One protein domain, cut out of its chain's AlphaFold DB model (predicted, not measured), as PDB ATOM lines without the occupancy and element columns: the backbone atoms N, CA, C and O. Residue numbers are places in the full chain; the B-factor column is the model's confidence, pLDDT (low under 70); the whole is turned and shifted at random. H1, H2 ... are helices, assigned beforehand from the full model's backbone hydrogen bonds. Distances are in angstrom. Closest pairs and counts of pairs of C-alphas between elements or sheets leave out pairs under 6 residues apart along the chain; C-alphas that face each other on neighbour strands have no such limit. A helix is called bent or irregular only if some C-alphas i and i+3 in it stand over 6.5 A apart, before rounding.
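What this domain is: This is residues 294 to 393 of the 431 residues of an uncharacterized protein of Venturia nashicola (UniProt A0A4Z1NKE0). Two long helices, H1 and H4, run the same way and spread as a V, with H2 folded back from the end of H1 into the wide end and H3 crossing near the narrow end. A loop before H1 sticks out with residues 296 to 301. The printed part has 100 residues, with four named helices in the order H1, H2, H3, H4 and no named strand: all helix. It is compact, with a radius of gyration of the C-alphas of 14.5 A and spans of 39 by 36 by 21 A.

Where its parts are: Start at residues 294 to 309, which hold no named element; there residues 294 to 295 pair antiparallel with 302 to 303. Find C-alpha 310 at (178.568, 185.664, 82.526); from there H1 runs 30.0 A to residue 330. H2 is residues 334 to 346, 18.1 A, and H3 is residues 354 to 363, 14.4 A. H4, residues 370 to 392, runs 30.7 A to C-alpha 392 at (166.326, 205.953, 104.806). Near residue 386 it has a kink of 33 degrees, and it is irregular: C-alphas 387 and 390 are 7.5 A apart.

How they stand to each other: The hubs are H1 and H4, touching three helices each; look for their closest C-alphas at Thr 312 and Asp 376, 6.4 A, at a tilt of 36 degrees, only just steep. H1 and H2 form a helical hairpin, closest at the C-alphas of Ala 330 and Lys 336, 4.9 A. H2 touches H4 at a steep tilt of 50 degrees, opposite ways, closest at the C-alphas of His 345 and Lys 385, 4.3 A. H3 only just touches H1, with 3 pairs of C-alphas within 8 A, closest Ala 315 and Val 357, 7.7 A. It only just touches H4, also with 3 pairs, closest Ile 354 and Gly 374, 7.0 A. H2 and H3 are apart. Every O i to N i+4 pair is within hydrogen-bond range in H1, H2 and H3, and 17 of 19 in H4.

The domain as a whole: The C-alphas farthest apart are those of Ser 300 and Ile 335, 41.4 A. The printed part has no cut, and no link between helices is long. Look at residues 297 to 299 for pLDDT under 70.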
ATOM      1  N   HIS A 294     166.867 189.913  85.558       86.44
ATOM      2  CA  HIS A 294     166.047 188.932  84.853       86.44
ATOM      3  C   HIS A 294     166.013 189.296  83.369       86.44
ATOM      4  O   HIS A 294     165.900 190.471  83.028       86.44
ATOM      5  N   VAL A 295     166.117 188.292  82.500       77.31
ATOM      6  CA  VAL A 295     166.120 188.464  81.041       77.31
ATOM      7  C   VAL A 295     164.849 187.842  80.466       77.31
ATOM      8  O   VAL A 295     164.485 186.729  80.847       77.31
ATOM      9  N   GLY A 296     164.178 188.561  79.562       70.38
ATOM     10  CA  GLY A 296     162.919 188.156  78.924       70.38
ATOM     11  C   GLY A 296     161.754 189.116  79.204       70.38
ATOM     12  O   GLY A 296     161.844 189.992  80.063       70.38
ATOM     13  N   GLU A 297     160.647 188.947  78.478       67.00
ATOM     14  CA  GLU A 297     159.418 189.735  78.646       67.00
ATOM     15  C   GLU A 297     158.308 188.902  79.315       67.00
ATOM     16  O   GLU A 297     158.121 187.722  79.002       67.00
ATOM     17  N   GLY A 298     157.552 189.521  80.227       67.56
ATOM     18  CA  GLY A 298     156.382 188.911  80.876       67.56
ATOM     19  C   GLY A 298     156.697 187.627  81.655       67.56
ATOM     20  O   GLY A 298     157.679 187.561  82.391       67.56
ATOM     21  N   ASP A 299     155.878 186.589  81.470       67.56
ATOM     22  CA  ASP A 299     155.988 185.295  82.171       67.56
ATOM     23  C   ASP A 299     157.236 184.470  81.795       67.56
ATOM     24  O   ASP A 299     157.499 183.431  82.397       67.56
ATOM     25  N   SER A 300     158.022 184.909  80.805       70.44
ATOM     26  CA  SER A 300     159.267 184.244  80.388       70.44
ATOM     27  C   SER A 300     160.523 184.863  81.007       70.44
ATOM     28  O   SER A 300     161.625 184.607  80.525       70.44
ATOM     29  N   GLN A 301     160.389 185.686  82.053       75.19
ATOM     30  CA  GLN A 301     161.538 186.235  82.767       75.19
ATOM     31  C   GLN A 301     162.333 185.134  83.470       75.19
ATOM     32  O   GLN A 301     161.883 184.520  84.437       75.19
ATOM     33  N   VAL A 302     163.559 184.912  83.001       80.75
ATOM     34  CA  VAL A 302     164.489 183.958  83.604       80.75
ATOM     35  C   VAL A 302     165.569 184.727  84.352       80.75
ATOM     36  O   VAL A 302     166.165 185.673  83.834       80.75
ATOM     37  N   ARG A 303     165.834 184.316  85.594       85.69
ATOM     38  CA  ARG A 303     166.933 184.855  86.399       85.69
ATOM     39  C   ARG A 303     168.265 184.624  85.686       85.69
ATOM     40  O   ARG A 303     168.563 183.497  85.292       85.69
ATOM     41  N   ILE A 304     169.090 185.667  85.600       88.44
ATOM     42  CA  ILE A 304     170.435 185.564  85.030       88.44
ATOM     43  C   ILE A 304     171.262 184.513  85.790       88.44
ATOM     44  O   ILE A 304     171.298 184.475  87.025       88.44
ATOM     45  N   SER A 305     171.929 183.643  85.043       88.38
ATOM     46  CA  SER A 305     172.846 182.620  85.538       88.38
ATOM     47  C   SER A 305     174.214 182.805  84.890       88.38
ATOM     48  O   SER A 305     174.329 183.416  83.828       88.38
ATOM     49  N   ILE A 306     175.248 182.216  85.490       88.19
ATOM     50  CA  ILE A 306     176.597 182.242  84.915       88.19
ATOM     51  C   ILE A 306     176.647 181.608  83.514       88.19
ATOM     52  O   ILE A 306     177.476 182.001  82.698       88.19
ATOM     53  N   GLN A 307     175.764 180.642  83.223       86.06
ATOM     54  CA  GLN A 307     175.670 180.012  81.905       86.06
ATOM     55  C   GLN A 307     174.936 180.881  80.877       86.06
ATOM     56  O   GLN A 307     175.204 180.738  79.689       86.06
ATOM     57  N   SER A 308     174.004 181.737  81.312       86.06
ATOM     58  CA  SER A 308     173.186 182.549  80.404       86.06
ATOM     59  C   SER A 308     173.846 183.876  80.053       86.06
ATOM     60  O   SER A 308     173.892 184.218  78.878       86.06
ATOM     61  N   ASN A 309     174.358 184.609  81.049       88.88
ATOM     62  CA  ASN A 309     175.166 185.801  80.810       88.88
ATOM     63  C   ASN A 309     176.216 185.961  81.907       88.88
ATOM     64  O   ASN A 309     175.889 186.199  83.075       88.88
ATOM     65  N   LYS A 310     177.484 185.765  81.546       90.38
ATOM     66  CA  LYS A 310     178.568 185.664  82.526       90.38
ATOM     67  C   LYS A 310     178.885 187.019  83.159       90.38
ATOM     68  O   LYS A 310     179.118 187.071  84.364       90.38
ATOM     69  N   ASP A 311     178.914 188.088  82.378       90.81
ATOM     70  CA  ASP A 311     179.210 189.453  82.821       90.81
ATOM     71  C   ASP A 311     178.113 190.015  83.738       90.81
ATOM     72  O   ASP A 311     178.421 190.351  84.881       90.81
ATOM     73  N   THR A 312     176.838 189.994  83.336       92.31
ATOM     74  CA  THR A 312     175.708 190.431  84.173       92.31
ATOM     75  C   THR A 312     175.642 189.633  85.473       92.31
ATOM     76  O   THR A 312     175.486 190.190  86.564       92.31
ATOM     77  N   TRP A 313     175.804 188.306  85.402       94.19
ATOM     78  CA  TRP A 313     175.834 187.471  86.605       94.19
ATOM     79  C   TRP A 313     177.019 187.821  87.519       94.19
ATOM     80  O   TRP A 313     176.875 187.824  88.746       94.19
ATOM     81  N   THR A 314     178.178 188.162  86.945       94.38
ATOM     82  CA  THR A 314     179.344 188.621  87.713       94.38
ATOM     83  C   THR A 314     179.069 189.981  88.358       94.38
ATOM     84  O   THR A 314     179.392 190.162  89.527       94.38
ATOM     85  N   ALA A 315     178.394 190.905  87.669       94.38
ATOM     86  CA  ALA A 315     178.006 192.210  88.208       94.38
ATOM     87  C   ALA A 315     177.077 192.074  89.428       94.38
ATOM     88  O   ALA A 315     177.329 192.661  90.482       94.38
ATOM     89  N   VAL A 316     176.057 191.215  89.318       95.38
ATOM     90  CA  VAL A 316     175.165 190.847  90.432       95.38
ATOM     91  C   VAL A 316     175.958 190.244  91.596       95.38
ATOM     92  O   VAL A 316     175.680 190.529  92.762       95.38
ATOM     93  N   SER A 317     176.944 189.399  91.296       95.12
ATOM     94  CA  SER A 317     177.768 188.742  92.315       95.12
ATOM     95  C   SER A 317     178.675 189.734  93.045       95.12
ATOM     96  O   SER A 317     178.728 189.691  94.269       95.12
ATOM     97  N   LEU A 318     179.297 190.680  92.330       95.75
ATOM     98  CA  LEU A 318     180.082 191.770  92.925       95.75
ATOM     99  C   LEU A 318     179.227 192.663  93.834       95.75
ATOM    100  O   LEU A 318     179.689 193.064  94.897       95.75
ATOM    101  N   PHE A 319     177.974 192.938  93.457       96.62
ATOM    102  CA  PHE A 319     177.039 193.674  94.315       96.62
ATOM    103  C   PHE A 319     176.743 192.939  95.623       96.62
ATOM    104  O   PHE A 319     176.812 193.533  96.699       96.62
ATOM    105  N   ARG A 320     176.437 191.640  95.546       96.31
ATOM    106  CA  ARG A 320     176.167 190.820  96.736       96.31
ATOM    107  C   ARG A 320     177.399 190.687  97.629       96.31
ATOM    108  O   ARG A 320     177.250 190.735  98.845       96.31
ATOM    109  N   ASP A 321     178.579 190.544  97.033       96.31
ATOM    110  CA  ASP A 321     179.855 190.487  97.748       96.31
ATOM    111  C   ASP A 321     180.140 191.803  98.481       96.31
ATOM    112  O   ASP A 321     180.354 191.804  99.692       96.31
ATOM    113  N   TRP A 322     180.001 192.942  97.790       96.62
ATOM    114  CA  TRP A 322     180.134 194.264  98.406       96.62
ATOM    115  C   TRP A 322     179.144 194.471  99.559       96.62
ATOM    116  O   TRP A 322     179.513 195.021 100.600       96.62
ATOM    117  N   LEU A 323     177.889 194.040  99.392       97.19
ATOM    118  CA  LEU A 323     176.865 194.159 100.427       97.19
ATOM    119  C   LEU A 323     177.200 193.296 101.649       97.19
ATOM    120  O   LEU A 323     177.075 193.773 102.776       97.19
ATOM    121  N   ALA A 324     177.630 192.051 101.427       97.00
ATOM    122  CA  ALA A 324     178.043 191.145 102.492       97.00
ATOM    123  C   ALA A 324     179.232 191.718 103.273       97.00
ATOM    124  O   ALA A 324     179.137 191.859 104.487       97.00
ATOM    125  N   ASP A 325     180.293 192.138 102.581       97.06
ATOM    126  CA  ASP A 325     181.482 192.752 103.185       97.06
ATOM    127  C   ASP A 325     181.148 194.051 103.944       97.06
ATOM    128  O   ASP A 325     181.641 194.287 105.047       97.06
ATOM    129  N   SER A 326     180.265 194.888 103.394       96.94
ATOM    130  CA  SER A 326     179.862 196.147 104.034       96.94
ATOM    131  C   SER A 326     179.050 195.925 105.310       96.94
ATOM    132  O   SER A 326     179.242 196.652 106.286       96.94
ATOM    133  N   LEU A 327     178.143 194.944 105.310       96.12
ATOM    134  CA  LEU A 327     177.345 194.598 106.488       96.12
ATOM    135  C   LEU A 327     178.167 193.840 107.535       96.12
ATOM    136  O   LEU A 327     177.986 194.095 108.720       96.12
ATOM    137  N   ASP A 328     179.100 192.983 107.119       96.38
ATOM    138  CA  ASP A 328     180.020 192.282 108.022       96.38
ATOM    139  C   ASP A 328     180.912 193.276 108.783       96.38
ATOM    140  O   ASP A 328     180.957 193.269 110.012       96.38
ATOM    141  N   LYS A 329     181.502 194.252 108.077       95.94
ATOM    142  CA  LYS A 329     182.278 195.352 108.688       95.94
ATOM    143  C   LYS A 329     181.460 196.254 109.612       95.94
ATOM    144  O   LYS A 329     182.027 196.938 110.470       95.94
ATOM    145  N   ALA A 330     180.152 196.335 109.388       94.50
ATOM    146  CA  ALA A 330     179.256 197.100 110.239       94.50
ATOM    147  C   ALA A 330     178.904 196.355 111.536       94.50
ATOM    148  O   ALA A 330     178.509 197.015 112.498       94.50
ATOM    149  N   GLU A 331     179.091 195.032 111.584       91.94
ATOM    150  CA  GLU A 331     178.677 194.169 112.692       91.94
ATOM    151  C   GLU A 331     177.206 194.446 113.082       91.94
ATOM    152  O   GLU A 331     176.360 194.756 112.236       91.94
ATOM    153  N   ASP A 332     176.887 194.380 114.374       89.38
ATOM    154  CA  ASP A 332     175.589 194.772 114.929       89.38
ATOM    155  C   ASP A 332     175.552 196.245 115.377       89.38
ATOM    156  O   ASP A 332     174.683 196.647 116.152       89.38
ATOM    157  N   ASP A 333     176.480 197.082 114.897       93.25
ATOM    158  CA  ASP A 333     176.494 198.512 115.211       93.25
ATOM    159  C   ASP A 333     175.420 199.251 114.384       93.25
ATOM    160  O   ASP A 333     175.545 199.369 113.157       93.25
ATOM    161  N   PRO A 334     174.368 199.801 115.020       94.06
ATOM    162  CA  PRO A 334     173.269 200.443 114.304       94.06
ATOM    163  C   PRO A 334     173.711 201.697 113.532       94.06
ATOM    164  O   PRO A 334     173.125 202.025 112.498       94.06
ATOM    165  N   ILE A 335     174.775 202.376 113.980       94.56
ATOM    166  CA  ILE A 335     175.319 203.564 113.313       94.56
ATOM    167  C   ILE A 335     175.997 203.155 112.010       94.56
ATOM    168  O   ILE A 335     175.696 203.714 110.951       94.56
ATOM    169  N   LYS A 336     176.871 202.144 112.065       95.44
ATOM    170  CA  LYS A 336     177.577 201.645 110.878       95.44
ATOM    171  C   LYS A 336     176.614 201.003 109.884       95.44
ATOM    172  O   LYS A 336     176.716 201.270 108.688       95.44
ATOM    173  N   ARG A 337     175.648 200.209 110.359       95.88
ATOM    174  CA  ARG A 337     174.627 199.594 109.495       95.88
ATOM    175  C   ARG A 337     173.760 200.649 108.819       95.88
ATOM    176  O   ARG A 337     173.556 200.579 107.609       95.88
ATOM    177  N   GLY A 338     173.314 201.662 109.565       96.75
ATOM    178  CA  GLY A 338     172.603 202.805 108.994       96.75
ATOM    179  C   GLY A 338     173.408 203.499 107.895       96.75
ATOM    180  O   GLY A 338     172.861 203.781 106.829       96.75
ATOM    181  N   ALA A 339     174.723 203.670 108.089       97.00
ATOM    182  CA  ALA A 339     175.600 204.261 107.080       97.00
ATOM    183  C   ALA A 339     175.621 203.448 105.773       97.00
ATOM    184  O   ALA A 339     175.627 204.034 104.690       97.00
ATOM    185  N   VAL A 340     175.609 202.112 105.855       97.69
ATOM    186  CA  VAL A 340     175.547 201.231 104.674       97.69
ATOM    187  C   VAL A 340     174.237 201.437 103.911       97.69
ATOM    188  O   VAL A 340     174.269 201.673 102.704       97.69
ATOM    189  N   TYR A 341     173.090 201.419 104.598       97.94
ATOM    190  CA  TYR A 341     171.792 201.634 103.948       97.94
ATOM    191  C   TYR A 341     171.662 203.038 103.347       97.94
ATOM    192  O   TYR A 341     171.159 203.187 102.236       97.94
ATOM    193  N   ARG A 342     172.191 204.069 104.014       96.88
ATOM    194  CA  ARG A 342     172.209 205.431 103.462       96.88
ATOM    195  C   ARG A 342     173.082 205.545 102.211       96.88
ATOM    196  O   ARG A 342     172.682 206.214 101.263       96.88
ATOM    197  N   LYS A 343     174.228 204.851 102.149       96.44
ATOM    198  CA  LYS A 343     175.036 204.762 100.916       96.44
ATOM    199  C   LYS A 343     174.262 204.101  99.779       96.44
ATOM    200  O   LYS A 343     174.293 204.603  98.657       96.44
ATOM    201  N   LEU A 344     173.543 203.015 100.077       97.19
ATOM    202  CA  LEU A 344     172.671 202.345  99.109       97.19
ATOM    203  C   LEU A 344     171.609 203.298  98.546       97.19
ATOM    204  O   LEU A 344     171.432 203.347  97.331       97.19
ATOM    205  N   HIS A 345     170.962 204.085  99.412       96.88
ATOM    206  CA  HIS A 345     169.932 205.058  99.028       96.88
ATOM    207  C   HIS A 345     170.478 206.207  98.178       96.88
ATOM    208  O   HIS A 345     169.872 206.590  97.175       96.88
ATOM    209  N   LYS A 346     171.651 206.733  98.545       94.38
ATOM    210  CA  LYS A 346     172.305 207.815  97.805       94.38
ATOM    211  C   LYS A 346     172.696 207.384  96.389       94.38
ATOM    212  O   LYS A 346     172.565 208.171  95.451       94.38
ATOM    213  N   GLY A 347     173.112 206.128  96.213       92.44
ATOM    214  CA  GLY A 347     173.475 205.602  94.900       92.44
ATOM    215  C   GLY A 347     174.742 206.252  94.336       92.44
ATOM    216  O   GLY A 347     175.608 206.731  95.070       92.44
ATOM    217  N   GLY A 348     174.861 206.263  93.007       90.19
ATOM    218  CA  GLY A 348     176.000 206.885  92.324       90.19
ATOM    219  C   GLY A 348     177.335 206.233  92.694       90.19
ATOM    220  O   GLY A 348     177.424 205.007  92.753       90.19
ATOM    221  N   ASP A 349     178.366 207.041  92.936       92.12
ATOM    222  CA  ASP A 349     179.735 206.575  93.216       92.12
ATOM    223  C   ASP A 349     180.033 206.331  94.709       92.12
ATOM    224  O   ASP A 349     181.151 205.961  95.064       92.12
ATOM    225  N   GLU A 350     179.042 206.491  95.593       91.44
ATOM    226  CA  GLU A 350     179.185 206.267  97.048       91.44
ATOM    227  C   GLU A 350     179.466 204.807  97.411       91.44
ATOM    228  O   GLU A 350     180.069 204.498  98.444       91.44
ATOM    229  N   TYR A 351     179.020 203.897  96.549       93.75
ATOM    230  CA  TYR A 351     179.367 202.491  96.605       93.75
ATOM    231  C   TYR A 351     179.480 201.913  95.203       93.75
ATOM    232  O   TYR A 351     178.753 202.308  94.286       93.75
ATOM    233  N   MET A 352     180.395 200.952  95.044       93.75
ATOM    234  CA  MET A 352     180.648 200.284  93.766       93.75
ATOM    235  C   MET A 352     180.743 201.285  92.596       93.75
ATOM    236  O   MET A 352     179.930 201.233  91.664       93.75
ATOM    237  N   PRO A 353     181.672 202.255  92.638       94.62
ATOM    238  CA  PRO A 353     181.825 203.177  91.524       94.62
ATOM    239  C   PRO A 353     182.206 202.386  90.267       94.62
ATOM    240  O   PRO A 353     182.945 201.398  90.339       94.62
ATOM    241  N   ILE A 354     181.683 202.791  89.109       93.38
ATOM    242  CA  ILE A 354     181.712 201.947  87.902       93.38
ATOM    243  C   ILE A 354     183.141 201.571  87.474       93.38
ATOM    244  O   ILE A 354     183.402 200.440  87.076       93.38
ATOM    245  N   TRP A 355     184.097 202.485  87.661       93.88
ATOM    246  CA  TRP A 355     185.510 202.247  87.366       93.88
ATOM    247  C   TRP A 355     186.104 201.107  88.207       93.88
ATOM    248  O   TRP A 355     186.951 200.358  87.721       93.88
ATOM    249  N   GLN A 356     185.657 200.949  89.456       94.81
ATOM    250  CA  GLN A 356     186.115 199.879  90.338       94.81
ATOM    251  C   GLN A 356     185.518 198.540  89.906       94.81
ATOM    252  O   GLN A 356     186.212 197.526  89.931       94.81
ATOM    253  N   VAL A 357     184.267 198.540  89.436       94.38
ATOM    254  CA  VAL A 357     183.637 197.348  88.854       94.38
ATOM    255  C   VAL A 357     184.394 196.900  87.600       94.38
ATOM    256  O   VAL A 357     184.728 195.722  87.496       94.38
ATOM    257  N   TYR A 358     184.751 197.821  86.696       94.50
ATOM    258  CA  TYR A 358     185.558 197.502  85.507       94.50
ATOM    259  C   TYR A 358     186.906 196.884  85.867       94.50
ATOM    260  O   TYR A 358     187.294 195.869  85.292       94.50
ATOM    261  N   LYS A 359     187.603 197.468  86.846       94.38
ATOM    262  CA  LYS A 359     188.874 196.935  87.334       94.38
ATOM    263  C   LYS A 359     188.711 195.506  87.863       94.38
ATOM    264  O   LYS A 359     189.450 194.620  87.442       94.38
ATOM    265  N   ASN A 360     187.718 195.268  88.720       94.00
ATOM    266  CA  ASN A 360     187.464 193.945  89.293       94.00
ATOM    267  C   ASN A 360     187.114 192.911  88.207       94.00
ATOM    268  O   ASN A 360     187.604 191.787  88.240       94.00
ATOM    269  N   MET A 361     186.308 193.286  87.210       93.81
ATOM    270  CA  MET A 361     185.961 192.406  86.088       93.81
ATOM    271  C   MET A 361     187.187 192.011  85.249       93.81
ATOM    272  O   MET A 361     187.335 190.841  84.888       93.81
ATOM    273  N   GLN A 362     188.090 192.964  84.981       93.44
ATOM    274  CA  GLN A 362     189.350 192.708  84.272       93.44
ATOM    275  C   GLN A 362     190.272 191.775  85.063       93.44
ATOM    276  O   GLN A 362     190.817 190.831  84.496       93.44
ATOM    277  N   GLU A 363     190.418 192.006  86.371       93.62
ATOM    278  CA  GLU A 363     191.226 191.160  87.262       93.62
ATOM    279  C   GLU A 363     190.687 189.722  87.345       93.62
ATOM    280  O   GLU A 363     191.463 188.771  87.428       93.62
ATOM    281  N   LEU A 364     189.366 189.546  87.238       92.44
ATOM    282  CA  LEU A 364     188.713 188.236  87.171       92.44
ATOM    283  C   LEU A 364     188.797 187.570  85.782       92.44
ATOM    284  O   LEU A 364     188.336 186.437  85.616       92.44
ATOM    285  N   GLY A 365     189.354 188.246  84.771       92.00
ATOM    286  CA  GLY A 365     189.431 187.735  83.399       92.00
ATOM    287  C   GLY A 365     188.058 187.533  82.750       92.00
ATOM    288  O   GLY A 365     187.882 186.642  81.913       92.00
ATOM    289  N   VAL A 366     187.055 188.312  83.163       89.19
ATOM    290  CA  VAL A 366     185.717 188.308  82.565       89.19
ATOM    291  C   VAL A 366     185.698 189.362  81.463       89.19
ATOM    292  O   VAL A 366     185.990 190.524  81.718       89.19
ATOM    293  N   GLY A 367     185.399 188.957  80.227       86.62
ATOM    294  CA  GLY A 367     185.109 189.910  79.155       86.62
ATOM    295  C   GLY A 367     183.727 190.518  79.378       86.62
ATOM    296  O   GLY A 367     182.805 189.779  79.712       86.62
ATOM    297  N   PHE A 368     183.607 191.832  79.217       90.25
ATOM    298  CA  PHE A 368     182.358 192.571  79.382       90.25
ATOM    299  C   PHE A 368     182.270 193.694  78.352       90.25
ATOM    300  O   PHE A 368     183.293 194.266  77.953       90.25
ATOM    301  N   ASP A 369     181.046 194.023  77.956       92.88
ATOM    302  CA  ASP A 369     180.755 195.271  77.265       92.88
ATOM    303  C   ASP A 369     180.589 196.410  78.287       92.88
ATOM    304  O   ASP A 369     179.990 196.237  79.349       92.88
ATOM    305  N   HIS A 370     181.172 197.579  78.005       91.00
ATOM    306  CA  HIS A 370     181.171 198.690  78.965       91.00
ATOM    307  C   HIS A 370     179.784 199.329  79.105       91.00
ATOM    308  O   HIS A 370     179.436 199.801  80.187       91.00
ATOM    309  N   GLU A 371     179.003 199.367  78.025       91.88
ATOM    310  CA  GLU A 371     177.670 199.959  78.027       91.88
ATOM    311  C   GLU A 371     176.674 199.030  78.731       91.88
ATOM    312  O   GLU A 371     175.954 199.472  79.629       91.88
ATOM    313  N   GLU A 372     176.692 197.736  78.399       90.25
ATOM    314  CA  GLU A 372     175.839 196.722  79.036       90.25
ATOM    315  C   GLU A 372     176.110 196.621  80.541       90.25
ATOM    316  O   GLU A 372     175.189 196.759  81.348       90.25
ATOM    317  N   LEU A 373     177.381 196.519  80.945       92.75
ATOM    318  CA  LEU A 373     177.747 196.471  82.360       92.75
ATOM    319  C   LEU A 373     177.359 197.758  83.106       92.75
ATOM    320  O   LEU A 373     176.922 197.706  84.256       92.75
ATOM    321  N   GLY A 374     177.499 198.922  82.465       93.12
ATOM    322  CA  GLY A 374     177.041 200.193  83.026       93.12
ATOM    323  C   GLY A 374     175.538 200.190  83.321       93.12
ATOM    324  O   GLY A 374     175.116 200.618  84.400       93.12
ATOM    325  N   ASN A 375     174.742 199.656  82.393       93.38
ATOM    326  CA  ASN A 375     173.296 199.513  82.551       93.38
ATOM    327  C   ASN A 375     172.930 198.493  83.638       93.38
ATOM    328  O   ASN A 375     172.081 198.792  84.478       93.38
ATOM    329  N   ASP A 376     173.605 197.346  83.694       93.62
ATOM    330  CA  ASP A 376     173.384 196.325  84.725       93.62
ATOM    331  C   ASP A 376     173.632 196.872  86.134       93.62
ATOM    332  O   ASP A 376     172.807 196.714  87.039       93.62
ATOM    333  N   ILE A 377     174.753 197.575  86.328       94.94
ATOM    334  CA  ILE A 377     175.063 198.214  87.609       94.94
ATOM    335  C   ILE A 377     174.011 199.261  87.961       94.94
ATOM    336  O   ILE A 377     173.604 199.342  89.121       94.94
ATOM    337  N   LYS A 378     173.540 200.040  86.987       94.75
ATOM    338  CA  LYS A 378     172.473 201.012  87.216       94.75
ATOM    339  C   LYS A 378     171.180 200.333  87.680       94.75
ATOM    340  O   LYS A 378     170.646 200.738  88.706       94.75
ATOM    341  N   ILE A 379     170.738 199.265  87.010       94.31
ATOM    342  CA  ILE A 379     169.539 198.497  87.394       94.31
ATOM    343  C   ILE A 379     169.657 197.976  88.833       94.31
ATOM    344  O   ILE A 379     168.719 198.098  89.622       94.31
ATOM    345  N   LEU A 380     170.822 197.433  89.202       95.81
ATOM    346  CA  LEU A 380     171.060 196.941  90.561       95.81
ATOM    347  C   LEU A 380     170.992 198.058  91.604       95.81
ATOM    348  O   LEU A 380     170.414 197.853  92.673       95.81
ATOM    349  N   LYS A 381     171.573 199.223  91.295       95.88
ATOM    350  CA  LYS A 381     171.585 200.385  92.189       95.88
ATOM    351  C   LYS A 381     170.204 201.015  92.338       95.88
ATOM    352  O   LYS A 381     169.842 201.360  93.459       95.88
ATOM    353  N   ASP A 382     169.442 201.121  91.254       95.75
ATOM    354  CA  ASP A 382     168.074 201.649  91.268       95.75
ATOM    355  C   ASP A 382     167.171 200.749  92.129       95.75
ATOM    356  O   ASP A 382     166.539 201.228  93.068       95.75
ATOM    357  N   PHE A 383     167.230 199.423  91.932       96.00
ATOM    358  CA  PHE A 383     166.521 198.476  92.800       96.00
ATOM    359  C   PHE A 383     166.941 198.607  94.270       96.00
ATOM    360  O   PHE A 383     166.098 198.591  95.169       96.00
ATOM    361  N   ALA A 384     168.248 198.709  94.536       97.19
ATOM    362  CA  ALA A 384     168.751 198.813  95.900       97.19
ATOM    363  C   ALA A 384     168.255 200.091  96.582       97.19
ATOM    364  O   ALA A 384     167.806 200.017  97.724       97.19
ATOM    365  N   LYS A 385     168.286 201.224  95.872       97.00
ATOM    366  CA  LYS A 385     167.780 202.514  96.341       97.00
ATOM    367  C   LYS A 385     166.302 202.439  96.709       97.00
ATOM    368  O   LYS A 385     165.954 202.800  97.831       97.00
ATOM    369  N   ASP A 386     165.470 201.914  95.813       97.00
ATOM    370  CA  ASP A 386     164.029 201.774  96.049       97.00
ATOM    371  C   ASP A 386     163.746 200.838  97.231       97.00
ATOM    372  O   ASP A 386     162.871 201.089  98.059       97.00
ATOM    373  N   THR A 387     164.536 199.770  97.365       97.88
ATOM    374  CA  THR A 387     164.383 198.784  98.442       97.88
ATOM    375  C   THR A 387     164.714 199.359  99.823       97.88
ATOM    376  O   THR A 387     164.125 198.927 100.815       97.88
ATOM    377  N   VAL A 388     165.645 200.317  99.914       98.00
ATOM    378  CA  VAL A 388     166.049 200.948 101.186       98.00
ATOM    379  C   VAL A 388     165.355 202.286 101.460       98.00
ATOM    380  O   VAL A 388     165.613 202.875 102.512       98.00
ATOM    381  N   ASP A 389     164.500 202.775 100.555       97.12
ATOM    382  CA  ASP A 389     163.897 204.114 100.634       97.12
ATOM    383  C   ASP A 389     163.161 204.347 101.959       97.12
ATOM    384  O   ASP A 389     163.458 205.294 102.688       97.12
ATOM    385  N   GLU A 390     162.297 203.403 102.336       97.06
ATOM    386  CA  GLU A 390     161.550 203.421 103.598       97.06
ATOM    387  C   GLU A 390     162.475 203.496 104.823       97.06
ATOM    388  O   GLU A 390     162.233 204.276 105.745       97.06
ATOM    389  N   LEU A 391     163.579 202.737 104.824       97.25
ATOM    390  CA  LEU A 391     164.543 202.751 105.929       97.25
ATOM    391  C   LEU A 391     165.305 204.073 106.020       97.25
ATOM    392  O   LEU A 391     165.700 204.481 107.113       97.25
ATOM    393  N   CYS A 392     165.530 204.733 104.885       96.69
ATOM    394  CA  CYS A 392     166.326 205.953 104.806       96.69
ATOM    395  C   CYS A 392     165.501 207.231 105.004       96.69
ATOM    396  O   CYS A 392     166.090 208.317 105.051       96.69
ATOM    397  N   ARG A 393     164.178 207.113 105.195       96.38
ATOM    398  CA  ARG A 393     163.311 208.239 105.554       96.38
ATOM    399  C   ARG A 393     163.830 208.988 106.776       96.38
ATOM    400  O   ARG A 393     164.330 208.419 107.753       96.38
TER     401      ARG A 393